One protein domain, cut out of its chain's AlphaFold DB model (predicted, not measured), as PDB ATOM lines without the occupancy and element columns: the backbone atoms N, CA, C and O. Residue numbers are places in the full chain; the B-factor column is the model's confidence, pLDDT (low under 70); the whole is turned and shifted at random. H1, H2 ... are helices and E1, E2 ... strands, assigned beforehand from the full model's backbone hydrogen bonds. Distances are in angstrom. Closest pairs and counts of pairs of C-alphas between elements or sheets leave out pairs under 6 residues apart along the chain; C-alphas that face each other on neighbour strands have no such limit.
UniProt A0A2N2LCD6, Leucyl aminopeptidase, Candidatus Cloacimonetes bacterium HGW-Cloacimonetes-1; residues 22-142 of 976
ATOM      1  N   SER A  22     182.780 193.126 137.609       57.50
ATOM      2  CA  SER A  22     181.957 193.256 138.809       57.50
ATOM      3  C   SER A  22     182.863 193.362 140.035       57.50
ATOM      4  O   SER A  22     183.528 192.388 140.396       57.50
ATOM      5  N   GLU A  23     182.928 194.551 140.630       82.56
ATOM      6  CA  GLU A  23     183.620 194.761 141.891       82.56
ATOM      7  C   GLU A  23     182.713 194.277 143.019       82.56
ATOM      8  O   GLU A  23     181.529 194.618 143.093       82.56
ATOM      9  N   PHE A  24     183.261 193.447 143.891       89.50
ATOM     10  CA  PHE A  24     182.617 192.968 145.095       89.50
ATOM     11  C   PHE A  24     183.061 193.820 146.273       89.50
ATOM     12  O   PHE A  24     184.258 194.028 146.475       89.50
ATOM     13  N   LEU A  25     182.100 194.272 147.074       92.00
ATOM     14  CA  LEU A  25     182.392 194.784 148.402       92.00
ATOM     15  C   LEU A  25     182.689 193.595 149.312       92.00
ATOM     16  O   LEU A  25     181.877 192.672 149.429       92.00
ATOM     17  N   VAL A  26     183.832 193.635 149.978       92.88
ATOM     18  CA  VAL A  26     184.296 192.576 150.866       92.88
ATOM     19  C   VAL A  26     184.695 193.130 152.225       92.88
ATOM     20  O   VAL A  26     185.035 194.307 152.364       92.88
ATOM     21  N   VAL A  27     184.705 192.247 153.215       93.12
ATOM     22  CA  VAL A  27     185.368 192.460 154.498       93.12
ATOM     23  C   VAL A  27     186.403 191.366 154.724       93.12
ATOM     24  O   VAL A  27     186.168 190.198 154.407       93.12
ATOM     25  N   MET A  28     187.560 191.747 155.257       93.00
ATOM     26  CA  MET A  28     188.632 190.831 155.649       93.00
ATOM     27  C   MET A  28     189.075 191.168 157.066       93.00
ATOM     28  O   MET A  28     189.165 192.345 157.417       93.00
ATOM     29  N   ARG A  29     189.376 190.157 157.886       89.44
ATOM     30  CA  ARG A  29     189.954 190.401 159.212       89.44
ATOM     31  C   ARG A  29     191.423 190.787 159.089       89.44
ATOM     32  O   ARG A  29     192.185 190.105 158.406       89.44
ATOM     33  N   THR A  30     191.811 191.855 159.775       89.06
ATOM     34  CA  THR A  30     193.155 192.442 159.686       89.06
ATOM     35  C   THR A  30     194.240 191.505 160.231       89.06
ATOM     36  O   THR A  30     195.343 191.435 159.682       89.06
ATOM     37  N   ASP A  31     193.926 190.742 161.282       86.31
ATOM     38  CA  ASP A  31     194.827 189.760 161.902       86.31
ATOM     39  C   ASP A  31     195.087 188.526 161.024       86.31
ATOM     40  O   ASP A  31     196.097 187.848 161.202       86.31
ATOM     41  N   ALA A  32     194.211 188.262 160.056       86.62
ATOM     42  CA  ALA A  32     194.299 187.134 159.139       86.62
ATOM     43  C   ALA A  32     194.853 187.512 157.751       86.62
ATOM     44  O   ALA A  32     194.957 186.646 156.883       86.62
ATOM     45  N   LEU A  33     195.214 188.780 157.520       88.56
ATOM     46  CA  LEU A  33     195.847 189.201 156.268       88.56
ATOM     47  C   LEU A  33     197.268 188.614 156.142       88.56
ATOM     48  O   LEU A  33     198.040 188.719 157.104       88.56
ATOM     49  N   PRO A  34     197.648 188.075 154.964       82.44
ATOM     50  CA  PRO A  34     199.019 187.659 154.684       82.44
ATOM     51  C   PRO A  34     200.010 188.792 154.968       82.44
ATOM     52  O   PRO A  34     199.832 189.917 154.502       82.44
ATOM     53  N   SER A  35     201.060 188.509 155.739       77.50
ATOM     54  CA  SER A  35     202.111 189.489 156.024       77.50
ATOM     55  C   SER A  35     203.454 188.826 156.282       77.50
ATOM     56  O   SER A  35     203.520 187.798 156.957       77.50
ATOM     57  N   ALA A  36     204.529 189.454 155.805       68.75
ATOM     58  CA  ALA A  36     205.877 189.133 156.258       68.75
ATOM     59  C   ALA A  36     206.052 189.549 157.733       68.75
ATOM     60  O   ALA A  36     205.364 190.453 158.217       68.75
ATOM     61  N   ASN A  37     206.966 188.895 158.457       62.00
ATOM     62  CA  ASN A  37     207.255 189.243 159.851       62.00
ATOM     63  C   ASN A  37     207.632 190.731 159.971       62.00
ATOM     64  O   ASN A  37     208.562 191.176 159.308       62.00
ATOM     65  N   GLY A  38     206.933 191.468 160.841       68.19
ATOM     66  CA  GLY A  38     207.243 192.865 161.170       68.19
ATOM     67  C   GLY A  38     206.509 193.944 160.363       68.19
ATOM     68  O   GLY A  38     206.727 195.117 160.633       68.19
ATOM     69  N   GLN A  39     205.625 193.599 159.415       80.56
ATOM     70  CA  GLN A  39     204.864 194.612 158.659       80.56
ATOM     71  C   GLN A  39     203.818 195.346 159.520       80.56
ATOM     72  O   GLN A  39     203.023 194.703 160.214       80.56
ATOM     73  N   THR A  40     203.769 196.681 159.403       85.81
ATOM     74  CA  THR A  40     202.731 197.533 160.017       85.81
ATOM     75  C   THR A  40     201.371 197.336 159.342       85.81
ATOM     76  O   THR A  40     201.279 196.814 158.225       85.81
ATOM     77  N   LEU A  41     200.287 197.754 160.008       88.19
ATOM     78  CA  LEU A  41     198.940 197.717 159.428       88.19
ATOM     79  C   LEU A  41     198.876 198.521 158.121       88.19
ATOM     80  O   LEU A  41     198.370 198.020 157.112       88.19
ATOM     81  N   ARG A  42     199.463 199.719 158.109       88.88
ATOM     82  CA  ARG A  42     199.556 200.558 156.916       88.88
ATOM     83  C   ARG A  42     200.266 199.868 155.758       88.88
ATOM     84  O   ARG A  42     199.757 199.885 154.637       88.88
ATOM     85  N   GLN A  43     201.379 199.181 156.027       87.56
ATOM     86  CA  GLN A  43     202.099 198.428 154.999       87.56
ATOM     87  C   GLN A  43     201.234 197.314 154.394       87.56
ATOM     88  O   GLN A  43     201.255 197.103 153.181       87.56
ATOM     89  N   LYS A  44     200.414 196.631 155.206       90.12
ATOM     90  CA  LYS A  44     199.456 195.637 154.693       90.12
ATOM     91  C   LYS A  44     198.430 196.274 153.751       90.12
ATOM     92  O   LYS A  44     198.103 195.680 152.723       90.12
ATOM     93  N   MET A  45     197.943 197.475 154.067       93.00
ATOM     94  CA  MET A  45     196.996 198.200 153.209       93.00
ATOM     95  C   MET A  45     197.639 198.662 151.897       93.00
ATOM     96  O   MET A  45     197.023 198.536 150.839       93.00
ATOM     97  N   LEU A  46     198.887 199.140 151.940       90.69
ATOM     98  CA  LEU A  46     199.651 199.503 150.743       90.69
ATOM     99  C   LEU A  46     199.853 198.298 149.818       90.69
ATOM    100  O   LEU A  46     199.599 198.407 148.620       90.69
ATOM    101  N   ASN A  47     200.214 197.138 150.373       89.00
ATOM    102  CA  ASN A  47     200.378 195.906 149.599       89.00
ATOM    103  C   ASN A  47     199.062 195.493 148.913       89.00
ATOM    104  O   ASN A  47     199.057 195.189 147.723       89.00
ATOM    105  N   LEU A  48     197.933 195.546 149.633       89.88
ATOM    106  CA  LEU A  48     196.610 195.287 149.052       89.88
ATOM    107  C   LEU A  48     196.294 196.251 147.897       89.88
ATOM    108  O   LEU A  48     195.840 195.816 146.839       89.88
ATOM    109  N   ARG A  49     196.545 197.557 148.071       89.12
ATOM    110  CA  ARG A  49     196.318 198.558 147.012       89.12
ATOM    111  C   ARG A  49     197.182 198.303 145.780       89.12
ATOM    112  O   ARG A  49     196.672 198.395 144.667       89.12
ATOM    113  N   GLN A  50     198.455 197.956 145.964       86.62
ATOM    114  CA  GLN A  50     199.372 197.633 144.862       86.62
ATOM    115  C   GLN A  50     198.903 196.421 144.045       86.62
ATOM    116  O   GLN A  50     199.139 196.366 142.842       86.62
ATOM    117  N   GLN A  51     198.181 195.490 144.671       85.31
ATOM    118  CA  GLN A  51     197.559 194.341 144.008       85.31
ATOM    119  C   GLN A  51     196.192 194.668 143.363       85.31
ATOM    120  O   GLN A  51     195.528 193.778 142.839       85.31
ATOM    121  N   GLY A  52     195.749 195.931 143.382       83.75
ATOM    122  CA  GLY A  52     194.508 196.379 142.737       83.75
ATOM    123  C   GLY A  52     193.271 196.426 143.643       83.75
ATOM    124  O   GLY A  52     192.162 196.586 143.138       83.75
ATOM    125  N   SER A  53     193.438 196.301 144.965       89.38
ATOM    126  CA  SER A  53     192.360 196.426 145.961       89.38
ATOM    127  C   SER A  53     191.983 197.891 146.219       89.38
ATOM    128  O   SER A  53     192.858 198.743 146.401       89.38
ATOM    129  N   GLN A  54     190.685 198.199 146.294       92.81
ATOM    130  CA  GLN A  54     190.188 199.537 146.641       92.81
ATOM    131  C   GLN A  54     189.762 199.603 148.109       92.81
ATOM    132  O   GLN A  54     188.671 199.171 148.467       92.81
ATOM    133  N   ILE A  55     190.604 200.170 148.971       94.00
ATOM    134  CA  ILE A  55     190.326 200.248 150.412       94.00
ATOM    135  C   ILE A  55     189.333 201.378 150.708       94.00
ATOM    136  O   ILE A  55     189.593 202.524 150.349       94.00
ATOM    137  N   TYR A  56     188.225 201.069 151.388       92.56
ATOM    138  CA  TYR A  56     187.194 202.043 151.781       92.56
ATOM    139  C   TYR A  56     187.239 202.400 153.268       92.56
ATOM    140  O   TYR A  56     186.898 203.514 153.651       92.56
ATOM    141  N   TYR A  57     187.645 201.453 154.113       91.81
ATOM    142  CA  TYR A  57     187.817 201.648 155.550       91.81
ATOM    143  C   TYR A  57     188.710 200.547 156.114       91.81
ATOM    144  O   TYR A  57     188.642 199.408 155.649       91.81
ATOM    145  N   TYR A  58     189.497 200.844 157.147       92.12
ATOM    146  CA  TYR A  58     190.212 199.814 157.896       92.12
ATOM    147  C   TYR A  58     190.518 200.234 159.335       92.12
ATOM    148  O   TYR A  58     190.687 201.412 159.649       92.12
ATOM    149  N   ASN A  59     190.642 199.244 160.210       87.88
ATOM    150  CA  ASN A  59     191.166 199.391 161.561       87.88
ATOM    151  C   ASN A  59     191.951 198.127 161.962       87.88
ATOM    152  O   ASN A  59     192.238 197.254 161.137       87.88
ATOM    153  N   MET A  60     192.304 198.029 163.244       85.06
ATOM    154  CA  MET A  60     193.051 196.889 163.789       85.06
ATOM    155  C   MET A  60     192.309 195.548 163.671       85.06
ATOM    156  O   MET A  60     192.952 194.502 163.706       85.06
ATOM    157  N   ASP A  61     190.985 195.567 163.505       86.75
ATOM    158  CA  ASP A  61     190.145 194.371 163.515       86.75
ATOM    159  C   ASP A  61     189.817 193.883 162.097       86.75
ATOM    160  O   ASP A  61     189.827 192.675 161.832       86.75
ATOM    161  N   TYR A  62     189.528 194.802 161.171       90.12
ATOM    162  CA  TYR A  62     189.138 194.465 159.803       90.12
ATOM    163  C   TYR A  62     189.385 195.585 158.787       90.12
ATOM    164  O   TYR A  62     189.591 196.752 159.122       90.12
ATOM    165  N   VAL A  63     189.283 195.208 157.514       93.12
ATOM    166  CA  VAL A  63     189.303 196.092 156.347       93.12
ATOM    167  C   VAL A  63     188.060 195.861 155.490       93.12
ATOM    168  O   VAL A  63     187.646 194.721 155.277       93.12
ATOM    169  N   VAL A  64     187.474 196.950 154.994       93.31
ATOM    170  CA  VAL A  64     186.395 196.973 154.001       93.31
ATOM    171  C   VAL A  64     186.992 197.423 152.672       93.31
ATOM    172  O   VAL A  64     187.590 198.499 152.594       93.31
ATOM    173  N   SER A  65     186.849 196.601 151.632       94.38
ATOM    174  CA  SER A  65     187.488 196.834 150.331       94.38
ATOM    175  C   SER A  65     186.595 196.456 149.145       94.38
ATOM    176  O   SER A  65     185.687 195.639 149.281       94.38
ATOM    177  N   GLY A  66     186.854 197.057 147.985       93.50
ATOM    178  CA  GLY A  66     186.364 196.640 146.677       93.50
ATOM    179  C   GLY A  66     187.390 195.755 145.970       93.50
ATOM    180  O   GLY A  66     188.523 196.181 145.747       93.50
ATOM    181  N   LEU A  67     186.991 194.533 145.604       90.38
ATOM    182  CA  LEU A  67     187.826 193.569 144.877       90.38
ATOM    183  C   LEU A  67     187.159 193.130 143.577       90.38
ATOM    184  O   LEU A  67     185.950 192.921 143.532       90.38
ATOM    185  N   THR A  68     187.943 192.907 142.525       86.69
ATOM    186  CA  THR A  68     187.422 192.298 141.296       86.69
ATOM    187  C   THR A  68     187.279 190.784 141.454       86.69
ATOM    188  O   THR A  68     187.999 190.136 142.210       86.69
ATOM    189  N   ASP A  69     186.386 190.192 140.669       80.25
ATOM    190  CA  ASP A  69     186.242 188.737 140.549       80.25
ATOM    191  C   ASP A  69     187.569 188.023 140.184       80.25
ATOM    192  O   ASP A  69     187.852 186.916 140.644       80.25
ATOM    193  N   SER A  70     188.423 188.691 139.396       80.44
ATOM    194  CA  SER A  70     189.772 188.211 139.069       80.44
ATOM    195  C   SER A  70     190.677 188.176 140.298       80.44
ATOM    196  O   SER A  70     191.331 187.162 140.530       80.44
ATOM    197  N   PHE A  71     190.676 189.246 141.102       86.44
ATOM    198  CA  PHE A  71     191.462 189.319 142.333       86.44
ATOM    199  C   PHE A  71     191.096 188.168 143.273       86.44
ATOM    200  O   PHE A  71     191.970 187.433 143.717       86.44
ATOM    201  N   ILE A  72     189.797 187.961 143.522       82.44
ATOM    202  CA  ILE A  72     189.313 186.926 144.450       82.44
ATOM    203  C   ILE A  72     189.781 185.525 144.018       82.44
ATOM    204  O   ILE A  72     190.138 184.709 144.865       82.44
ATOM    205  N   ARG A  73     189.811 185.235 142.709       79.19
ATOM    206  CA  ARG A  73     190.310 183.951 142.187       79.19
ATOM    207  C   ARG A  73     191.825 183.802 142.253       79.19
ATOM    208  O   ARG A  73     192.303 182.693 142.468       79.19
ATOM    209  N   GLN A  74     192.556 184.881 141.996       81.56
ATOM    210  CA  GLN A  74     194.019 184.872 141.945       81.56
ATOM    211  C   GLN A  74     194.652 184.866 143.338       81.56
ATOM    212  O   GLN A  74     195.781 184.405 143.473       81.56
ATOM    213  N   HIS A  75     193.910 185.319 144.352       81.06
ATOM    214  CA  HIS A  75     194.399 185.521 145.712       81.06
ATOM    215  C   HIS A  75     193.600 184.732 146.777       81.06
ATOM    216  O   HIS A  75     193.031 185.332 147.698       81.06
ATOM    217  N   PRO A  76     193.522 183.384 146.682       82.31
ATOM    218  CA  PRO A  76     192.771 182.550 147.628       82.31
ATOM    219  C   PRO A  76     193.335 182.562 149.061       82.31
ATOM    220  O   PRO A  76     192.685 182.068 149.980       82.31
ATOM    221  N   GLU A  77     194.540 183.096 149.264       84.56
ATOM    222  CA  GLU A  77     195.192 183.256 150.563       84.56
ATOM    223  C   GLU A  77     194.543 184.322 151.459       84.56
ATOM    224  O   GLU A  77     194.759 184.304 152.672       84.56
ATOM    225  N   TYR A  78     193.752 185.243 150.899       86.50
ATOM    226  CA  TYR A  78     193.106 186.295 151.680       86.50
ATOM    227  C   TYR A  78     191.786 185.811 152.308       86.50
ATOM    228  O   TYR A  78     190.975 185.162 151.642       86.50
ATOM    229  N   PRO A  79     191.504 186.168 153.576       87.56
ATOM    230  CA  PRO A  79     190.300 185.758 154.301       87.56
ATOM    231  C   PRO A  79     189.079 186.597 153.880       87.56
ATOM    232  O   PRO A  79     188.552 187.394 154.657       87.56
ATOM    233  N   ILE A  80     188.654 186.446 152.627       91.12
ATOM    234  CA  ILE A  80     187.629 187.279 151.990       91.12
ATOM    235  C   ILE A  80     186.223 186.833 152.400       91.12
ATOM    236  O   ILE A  80     185.822 185.690 152.172       91.12
ATOM    237  N   HIS A  81     185.433 187.768 152.929       91.31
ATOM    238  CA  HIS A  81     183.988 187.622 153.072       91.31
ATOM    239  C   HIS A  81     183.267 188.637 152.177       91.31
ATOM    240  O   HIS A  81     183.396 189.846 152.364       91.31
ATOM    241  N   VAL A  82     182.512 188.149 151.193       90.75
ATOM    242  CA  VAL A  82     181.788 188.996 150.233       90.75
ATOM    243  C   VAL A  82     180.506 189.529 150.870       90.75
ATOM    244  O   VAL A  82     179.633 188.754 151.248       90.75
ATOM    245  N   LEU A  83     180.384 190.855 150.949       87.88
ATOM    246  CA  LEU A  83     179.212 191.560 151.477       87.88
ATOM    247  C   LEU A  83     178.162 191.836 150.391       87.88
ATOM    248  O   LEU A  83     176.970 191.906 150.682       87.88
ATOM    249  N   GLY A  84     178.595 192.010 149.141       85.75
ATOM    250  CA  GLY A  84     177.719 192.299 148.008       85.75
ATOM    251  C   GLY A  84     178.491 192.739 146.766       85.75
ATOM    252  O   GLY A  84     179.716 192.809 146.780       85.75
ATOM    253  N   GLN A  85     177.772 193.041 145.686       83.88
ATOM    254  CA  GLN A  85     178.346 193.566 144.445       83.88
ATOM    255  C   GLN A  85     178.131 195.085 144.370       83.88
ATOM    256  O   GLN A  85     177.041 195.567 144.674       83.88
ATOM    257  N   LEU A  86     179.161 195.830 143.972       78.62
ATOM    258  CA  LEU A  86     179.087 197.273 143.761       78.62
ATOM    259  C   LEU A  86     178.457 197.608 142.388       78.62
ATOM    260  O   LEU A  86     178.679 196.881 141.414       78.62
ATOM    261  N   PRO A  87     177.699 198.720 142.284       72.31
ATOM    262  CA  PRO A  87     177.272 199.578 143.388       72.31
ATOM    263  C   PRO A  87     176.185 198.892 144.227       72.31
ATOM    264  O   PRO A  87     175.255 198.288 143.693       72.31
ATOM    265  N   ILE A  88     176.281 199.014 145.549       67.56
ATOM    266  CA  ILE A  88     175.238 198.507 146.443       67.56
ATOM    267  C   ILE A  88     174.056 199.480 146.380       67.56
ATOM    268  O   ILE A  88     174.234 200.691 146.490       67.56
ATOM    269  N   MET A  89     172.852 198.944 146.161       69.12
ATOM    270  CA  MET A  89     171.609 199.731 146.088       69.12
ATOM    271  C   MET A  89     171.239 200.364 147.439       69.12
ATOM    272  O   MET A  89     170.652 201.443 147.474       69.12
ATOM    273  N   ASP A  90     171.592 199.684 148.529       82.88
ATOM    274  CA  ASP A  90     171.312 200.073 149.909       82.88
ATOM    275  C   ASP A  90     172.538 200.707 150.585       82.88
ATOM    276  O   ASP A  90     173.689 200.454 150.225       82.88
ATOM    277  N   ASN A  91     172.299 201.516 151.618       88.06
ATOM    278  CA  ASN A  91     173.371 202.061 152.443       88.06
ATOM    279  C   ASN A  91     173.968 200.952 153.315       88.06
ATOM    280  O   ASN A  91     173.239 200.090 153.811       88.06
ATOM    281  N   VAL A  92     175.278 201.004 153.557       90.81
ATOM    282  CA  VAL A  92     175.945 200.085 154.485       90.81
ATOM    283  C   VAL A  92     176.405 200.845 155.717       90.81
ATOM    284  O   VAL A  92     177.085 201.869 155.614       90.81
ATOM    285  N   TYR A  93     176.040 200.316 156.878       89.25
ATOM    286  CA  TYR A  93     176.339 200.899 158.177       89.25
ATOM    287  C   TYR A  93     177.162 199.936 159.023       89.25
ATOM    288  O   TYR A  93     176.889 198.733 159.049       89.25
ATOM    289  N   GLN A  94     178.129 200.475 159.759       89.81
ATOM    290  CA  GLN A  94     178.734 199.787 160.892       89.81
ATOM    291  C   GLN A  94     177.953 200.160 162.144       89.81
ATOM    292  O   GLN A  94     177.923 201.325 162.525       89.81
ATOM    293  N   VAL A  95     177.350 199.173 162.795       87.94
ATOM    294  CA  VAL A  95     176.585 199.356 164.027       87.94
ATOM    295  C   VAL A  95     177.371 198.790 165.201       87.94
ATOM    296  O   VAL A  95     177.762 197.625 165.189       87.94
ATOM    297  N   THR A  96     177.568 199.598 166.235       86.00
ATOM    298  CA  THR A  96     178.233 199.190 167.477       86.00
ATOM    299  C   THR A  96     177.222 198.531 168.412       86.00
ATOM    300  O   THR A  96     176.151 199.088 168.678       86.00
ATOM    301  N   LYS A  97     177.531 197.336 168.924       84.50
ATOM    302  CA  LYS A  97     176.681 196.656 169.912       84.50
ATOM    303  C   LYS A  97     176.722 197.409 171.243       84.50
ATOM    304  O   LYS A  97     177.759 197.918 171.656       84.50
ATOM    305  N   LEU A  98     175.583 197.497 171.930       80.69
ATOM    306  CA  LEU A  98     175.551 198.038 173.289       80.69
ATOM    307  C   LEU A  98     176.226 197.058 174.269       80.69
ATOM    308  O   LEU A  98     176.247 195.851 174.006       80.69
ATOM    309  N   PRO A  99     176.714 197.520 175.435       76.38
ATOM    310  CA  PRO A  99     177.301 196.633 176.435       76.38
ATOM    311  C   PRO A  99     176.372 195.458 176.792       76.38
ATOM    312  O   PRO A  99     175.206 195.659 177.131       76.38
ATOM    313  N   ASN A 100     176.900 194.228 176.747       79.25
ATOM    314  CA  ASN A 100     176.179 192.958 176.959       79.25
ATOM    315  C   ASN A 100     175.134 192.583 175.887       79.25
ATOM    316  O   ASN A 100     174.428 191.581 176.042       79.25
ATOM    317  N   GLN A 101     175.023 193.342 174.795       80.75
ATOM    318  CA  GLN A 101     174.161 192.996 173.670       80.75
ATOM    319  C   GLN A 101     174.870 191.981 172.765       80.75
ATOM    320  O   GLN A 101     175.879 192.284 172.143       80.75
ATOM    321  N   THR A 102     174.325 190.767 172.651       81.50
ATOM    322  CA  THR A 102     174.922 189.710 171.813       81.50
ATOM    323  C   THR A 102     174.438 189.733 170.361       81.50
ATOM    324  O   THR A 102     175.105 189.174 169.493       81.50
ATOM    325  N   LYS A 103     173.292 190.374 170.084       83.69
ATOM    326  CA  LYS A 103     172.679 190.488 168.750       83.69
ATOM    327  C   LYS A 103     171.983 191.835 168.560       83.69
ATOM    328  O   LYS A 103     171.439 192.393 169.514       83.69
ATOM    329  N   ILE A 104     171.954 192.308 167.317       85.69
ATOM    330  CA  ILE A 104     171.195 193.488 166.888       85.69
ATOM    331  C   ILE A 104     169.998 193.004 166.073       85.69
ATOM    332  O   ILE A 104     170.154 192.135 165.219       85.69
ATOM    333  N   ASP A 105     168.817 193.538 166.369       85.38
ATOM    334  CA  ASP A 105     167.610 193.294 165.583       85.38
ATOM    335  C   ASP A 105     167.500 194.373 164.499       85.38
ATOM    336  O   ASP A 105     167.543 195.566 164.808       85.38
ATOM    337  N   VAL A 106     167.422 193.945 163.240       88.06
ATOM    338  CA  VAL A 106     167.270 194.818 162.063       88.06
ATOM    339  C   VAL A 106     165.994 194.510 161.276       88.06
ATOM    340  O   VAL A 106     165.795 195.041 160.176       88.06
ATOM    341  N   ASP A 107     165.125 193.658 161.829       84.62
ATOM    342  CA  ASP A 107     163.922 193.198 161.152       84.62
ATOM    343  C   ASP A 107     163.016 194.387 160.804       84.62
ATOM    344  O   ASP A 107     162.608 195.191 161.645       84.62
ATOM    345  N   GLY A 108     162.693 194.504 159.515       82.25
ATOM    346  CA  GLY A 108     161.825 195.557 158.987       82.25
ATOM    347  C   GLY A 108     162.537 196.830 158.521       82.25
ATOM    348  O   GLY A 108     161.866 197.697 157.959       82.25
ATOM    349  N   PHE A 109     163.860 196.952 158.682       85.94
ATOM    350  CA  PHE A 109     164.603 198.116 158.179       85.94
ATOM    351  C   PHE A 109     166.014 197.832 157.649       85.94
ATOM    352  O   PHE A 109     166.662 198.761 157.167       85.94
ATOM    353  N   GLY A 110     166.496 196.592 157.671       89.00
ATOM    354  CA  GLY A 110     167.778 196.240 157.064       89.00
ATOM    355  C   GLY A 110     168.076 194.746 157.107       89.00
ATOM    356  O   GLY A 110     167.219 193.939 157.461       89.00
ATOM    357  N   ALA A 111     169.304 194.386 156.745       90.81
ATOM    358  CA  ALA A 111     169.827 193.029 156.847       90.81
ATOM    359  C   ALA A 111     171.260 193.046 157.385       90.81
ATOM    360  O   ALA A 111     172.067 193.893 157.003       90.81
ATOM    361  N   ILE A 112     171.587 192.087 158.253       91.50
ATOM    362  CA  ILE A 112     172.960 191.878 158.725       91.50
ATOM    363  C   ILE A 112     173.779 191.292 157.575       91.50
ATOM    364  O   ILE A 112     173.432 190.238 157.047       91.50
ATOM    365  N   LEU A 113     174.863 191.971 157.209       89.81
ATOM    366  CA  LEU A 113     175.824 191.499 156.215       89.81
ATOM    367  C   LEU A 113     176.917 190.654 156.872       89.81
ATOM    368  O   LEU A 113     177.238 189.577 156.384       89.81
ATOM    369  N   TYR A 114     177.476 191.132 157.987       90.44
ATOM    370  CA  TYR A 114     178.574 190.455 158.673       90.44
ATOM    371  C   TYR A 114     178.665 190.875 160.146       90.44
ATOM    372  O   TYR A 114     178.417 192.033 160.479       90.44
ATOM    373  N   ASP A 115     179.019 189.943 161.032       90.12
ATOM    374  CA  ASP A 115     179.203 190.184 162.469       90.12
ATOM    375  C   ASP A 115     180.692 190.064 162.817       90.12
ATOM    376  O   ASP A 115     181.292 189.003 162.640       90.12
ATOM    377  N   ILE A 116     181.282 191.161 163.293       84.81
ATOM    378  CA  ILE A 116     182.718 191.309 163.578       84.81
ATOM    379  C   ILE A 116     182.970 191.265 165.099       84.81
ATOM    380  O   ILE A 116     184.018 191.668 165.593       84.81
ATOM    381  N   GLY A 117     182.006 190.779 165.887       85.06
ATOM    382  CA  GLY A 117     182.103 190.756 167.346       85.06
ATOM    383  C   GLY A 117     181.455 191.992 167.954       85.06
ATOM    384  O   GLY A 117     180.246 191.984 168.164       85.06
ATOM    385  N   GLU A 118     182.227 193.043 168.237       82.50
ATOM    386  CA  GLU A 118     181.707 194.295 168.827       82.50
ATOM    387  C   GLU A 118     180.870 195.121 167.832       82.50
ATOM    388  O   GLU A 118     179.999 195.904 168.223       82.50
ATOM    389  N   TYR A 119     181.086 194.902 166.531       87.25
ATOM    390  CA  TYR A 119     180.405 195.606 165.448       87.25
ATOM    391  C   TYR A 119     179.606 194.649 164.568       87.25
ATOM    392  O   TYR A 119     180.005 193.507 164.334       87.25
ATOM    393  N   VAL A 120     178.500 195.142 164.019       90.62
ATOM    394  CA  VAL A 120     177.716 194.456 162.989       90.62
ATOM    395  C   VAL A 120     177.634 195.351 161.767       90.62
ATOM    396  O   VAL A 120     177.221 196.505 161.868       90.62
ATOM    397  N   LEU A 121     178.004 194.818 160.605       91.44
ATOM    398  CA  LEU A 121     177.782 195.493 159.334       91.44
ATOM    399  C   LEU A 121     176.378 195.163 158.851       91.44
ATOM    400  O   LEU A 121     176.017 193.989 158.752       91.44
ATOM    401  N   ILE A 122     175.595 196.189 158.544       92.50
ATOM    402  CA  ILE A 122     174.226 196.034 158.058       92.50
ATOM    403  C   ILE A 122     174.055 196.764 156.731       92.50
ATOM    404  O   ILE A 122     174.657 197.812 156.512       92.50
ATOM    405  N   SER A 123     173.201 196.228 155.868       91.62
ATOM    406  CA  SER A 123     172.631 196.957 154.737       91.62
ATOM    407  C   SER A 123     171.264 197.502 155.135       91.62
ATOM    408  O   SER A 123     170.502 196.832 155.836       91.62
ATOM    409  N   SER A 124     170.945 198.723 154.720       90.81
ATOM    410  CA  SER A 124     169.634 199.322 154.938       90.81
ATOM    411  C   SER A 124     169.264 200.272 153.793       90.81
ATOM    412  O   SER A 124     170.065 201.134 153.430       90.81
ATOM    413  N   PRO A 125     168.030 200.197 153.263       88.00
ATOM    414  CA  PRO A 125     167.522 201.188 152.314       88.00
ATOM    415  C   PRO A 125     167.209 202.532 152.992       88.00
ATOM    416  O   PRO A 125     166.883 203.519 152.326       88.00
ATOM    417  N   LEU A 126     167.227 202.585 154.328       86.88
ATOM    418  CA  LEU A 126     167.017 203.816 155.072       86.88
ATOM    419  C   LEU A 126     168.284 204.662 155.016       86.88
ATOM    420  O   LEU A 126     169.392 204.153 155.148       86.88
ATOM    421  N   ASN A 127     168.107 205.969 154.839       80.25
ATOM    422  CA  ASN A 127     169.175 206.914 155.127       80.25
ATOM    423  C   ASN A 127     169.360 207.045 156.644       80.25
ATOM    424  O   ASN A 127     168.489 206.661 157.430       80.25
ATOM    425  N   GLU A 128     170.471 207.647 157.045       78.12
ATOM    426  CA  GLU A 128     170.882 207.746 158.441       78.12
ATOM    427  C   GLU A 128     169.798 208.339 159.349       78.12
ATOM    428  O   GLU A 128     169.467 207.749 160.375       78.12
ATOM    429  N   SER A 129     169.139 209.425 158.930       73.00
ATOM    430  CA  SER A 129     168.055 210.041 159.706       73.00
ATOM    431  C   SER A 129     166.887 209.082 159.974       73.00
ATOM    432  O   SER A 129     166.311 209.094 161.060       73.00
ATOM    433  N   ARG A 130     166.509 208.254 158.992       81.38
ATOM    434  CA  ARG A 130     165.424 207.270 159.149       81.38
ATOM    435  C   ARG A 130     165.880 206.043 159.928       81.38
ATOM    436  O   ARG A 130     165.082 205.503 160.689       81.38
ATOM    437  N   LEU A 131     167.131 205.620 159.754       83.94
ATOM    438  CA  LEU A 131     167.703 204.500 160.492       83.94
ATOM    439  C   LEU A 131     167.813 204.828 161.984       83.94
ATOM    440  O   LEU A 131     167.382 204.033 162.811       83.94
ATOM    441  N   ARG A 132     168.266 206.036 162.330       78.38
ATOM    442  CA  ARG A 132     168.381 206.533 163.712       78.38
ATOM    443  C   ARG A 132     167.029 206.591 164.442       78.38
ATOM    444  O   ARG A 132     166.971 206.468 165.660       78.38
ATOM    445  N   ALA A 133     165.920 206.709 163.703       77.44
ATOM    446  CA  ALA A 133     164.567 206.622 164.266       77.44
ATOM    447  C   ALA A 133     164.143 205.186 164.643       77.44
ATOM    448  O   ALA A 133     163.212 205.018 165.431       77.44
ATOM    449  N   GLN A 134     164.793 204.165 164.078       82.56
ATOM    450  CA  GLN A 134     164.502 202.744 164.310       82.56
ATOM    451  C   GLN A 134     165.559 202.074 165.200       82.56
ATOM    452  O   GLN A 134     165.240 201.181 165.983       82.56
ATOM    453  N   LEU A 135     166.811 202.526 165.110       81.94
ATOM    454  CA  LEU A 135     167.976 201.910 165.728       81.94
ATOM    455  C   LEU A 135     168.614 202.862 166.743       81.94
ATOM    456  O   LEU A 135     169.048 203.957 166.397       81.94
ATOM    457  N   ARG A 136     168.686 202.422 168.005       77.25
ATOM    458  CA  ARG A 136     169.300 203.195 169.102       77.25
ATOM    459  C   ARG A 136     170.806 202.984 169.243       77.25
ATOM    460  O   ARG A 136     171.449 203.727 169.976       77.25
ATOM    461  N   ASN A 137     171.345 201.940 168.619       83.06
ATOM    462  CA  ASN A 137     172.772 201.650 168.636       83.06
ATOM    463  C   ASN A 137     173.560 202.780 167.954       83.06
ATOM    464  O   ASN A 137     173.072 203.320 166.963       83.06
ATOM    465  N   PRO A 138     174.778 203.106 168.416       78.00
ATOM    466  CA  PRO A 138     175.679 203.970 167.662       78.00
ATOM    467  C   PRO A 138     176.029 203.320 166.323       78.00
ATOM    468  O   PRO A 138     176.324 202.122 166.273       78.00
ATOM    469  N   PHE A 139     176.014 204.093 165.243       83.75
ATOM    470  CA  PHE A 139     176.417 203.615 163.928       83.75
ATOM    471  C   PHE A 139     176.980 204.747 163.073       83.75
ATOM    472  O   PHE A 139     176.663 205.910 163.313       83.75
ATOM    473  N   PHE A 140     177.760 204.395 162.051       83.88
ATOM    474  CA  PHE A 140     178.133 205.319 160.979       83.88
ATOM    475  C   PHE A 140     177.968 204.663 159.608       83.88
ATOM    476  O   PHE A 140     177.970 203.434 159.478       83.88
ATOM    477  N   GLN A 141     177.800 205.496 158.582       86.38
ATOM    478  CA  GLN A 141     177.675 205.067 157.192       86.38
ATOM    479  C   GLN A 141     179.039 204.996 156.502       86.38
ATOM    480  O   GLN A 141     179.763 205.998 156.479       86.38
ATOM    481  N   TYR A 142     179.355 203.871 155.853       86.06
ATOM    482  CA  TYR A 142     180.548 203.790 155.007       86.06
ATOM    483  C   TYR A 142     180.445 204.717 153.793       86.06
ATOM    484  O   TYR A 142     179.391 204.832 153.163       86.06
TER     485      TYR A 142
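This is residues 22 to 142 of the 976 residues of the protein "Leucyl aminopeptidase" of Candidatus Cloacimonetes bacterium HGW-Cloacimonetes-1 (UniProt A0A2N2LCD6). Look for two lobes side by side, each built on a small antiparallel sheet of four strands; they come nearest where edge strand E4 of the first meets edge strand E6 of the second, and E2 and E8, at the other edges, stand apart. H1 covers E2 on the far side of the first lobe, H2 sits at the end of that lobe's strands, and H3 lies on the far side of the second lobe. The printed part has 121 residues, with three named helices and eight named strands in the order E1 H1 E2 E3 H2 E4 E5 E6 E7 H3 E8, a mixed class of helices and strands. The sheets run E2 E3 E1 E4 and E6 E7 E5 E8. The whole is compact, with a radius of gyration of the C-alphas of 15.2 A and spans of 44 by 32 by 19 A.

Find C-alpha 23 at (183.620, 194.761, 141.891); from there E1 runs 19.0 A through residues 23 to 29. H1, residues 41 to 50, begins at (198.940, 197.717, 159.428) and is 14.6 A long. Next come E2, residues 54 to 58, and E3, residues 62 to 68, which is 18.7 A long. H2, residues 69 to 74, follows E3 directly, and E4, residues 80 to 85, is 13.5 A long. In the second lobe read E5, residues 91 to 96, 16.1 A long, then E6, residues 111 to 115, and E7, residues 119 to 124, 15.5 A long. H3 holds residues 128 to 132, and E8, residues 139 to 141, ends at C-alpha 141, (177.675, 205.067, 157.192).

Begin at inner strand E1, antiparallel to E3 at 152 degrees, with N 26 and O 65 2.8 A apart, within hydrogen-bond range. On its other side E1 is antiparallel to E4 at 148 degrees, with N 25 and O 84 at 2.8 A. E2 and E3 form a hairpin, with N 56 and O 64 at 2.9 A. This sheet is strongly twisted. H1 is on it at a height over the sheet of 8.9 A, over E2 and along the strands, at 7 degrees to E2 on the local plane; the closest C-alphas, of Arg 49 and Ile 55, are 7.1 A apart. H2 is on the same sheet but at the sheet's level, with a height of 3.2 A. Between the sheets, the closest C-alphas of E4 and E6 are those of Leu 83 and Leu 113, 5.8 A apart. In the second sheet E6 and E7 form a hairpin, with N 113 and O 121 at 2.8 A. E7 and E5 are antiparallel, with N 95 and O 120 at 2.8 A, and so are E5 and E8, with N 94 and O 140 at 3.0 A. H3 is on this sheet at a height of 8.0 A, over none of its strands, but only just: 2 of its C-alphas fall on E5. E1 H1 E2, E3 H2 E4 and E7 H3 E8 are split strand-helix-strand units, two strands running the same way with another between them in the sheet, each with a right-handed crossover. In H1, H2 and H3 every O i to N i+4 pair is within hydrogen-bond range.

The two C-alphas farthest apart, of Asn 37 and Ala 133, are 46.3 A from each other. The printed part has no cut. The long links are E1 to H1, 11 residues, and E5 to E6, residues 97 to 110. Mean pLDDT of the printed part is 85.2; look for values under 70 at residue 22, residues 36 to 38 and residues 88 to 89.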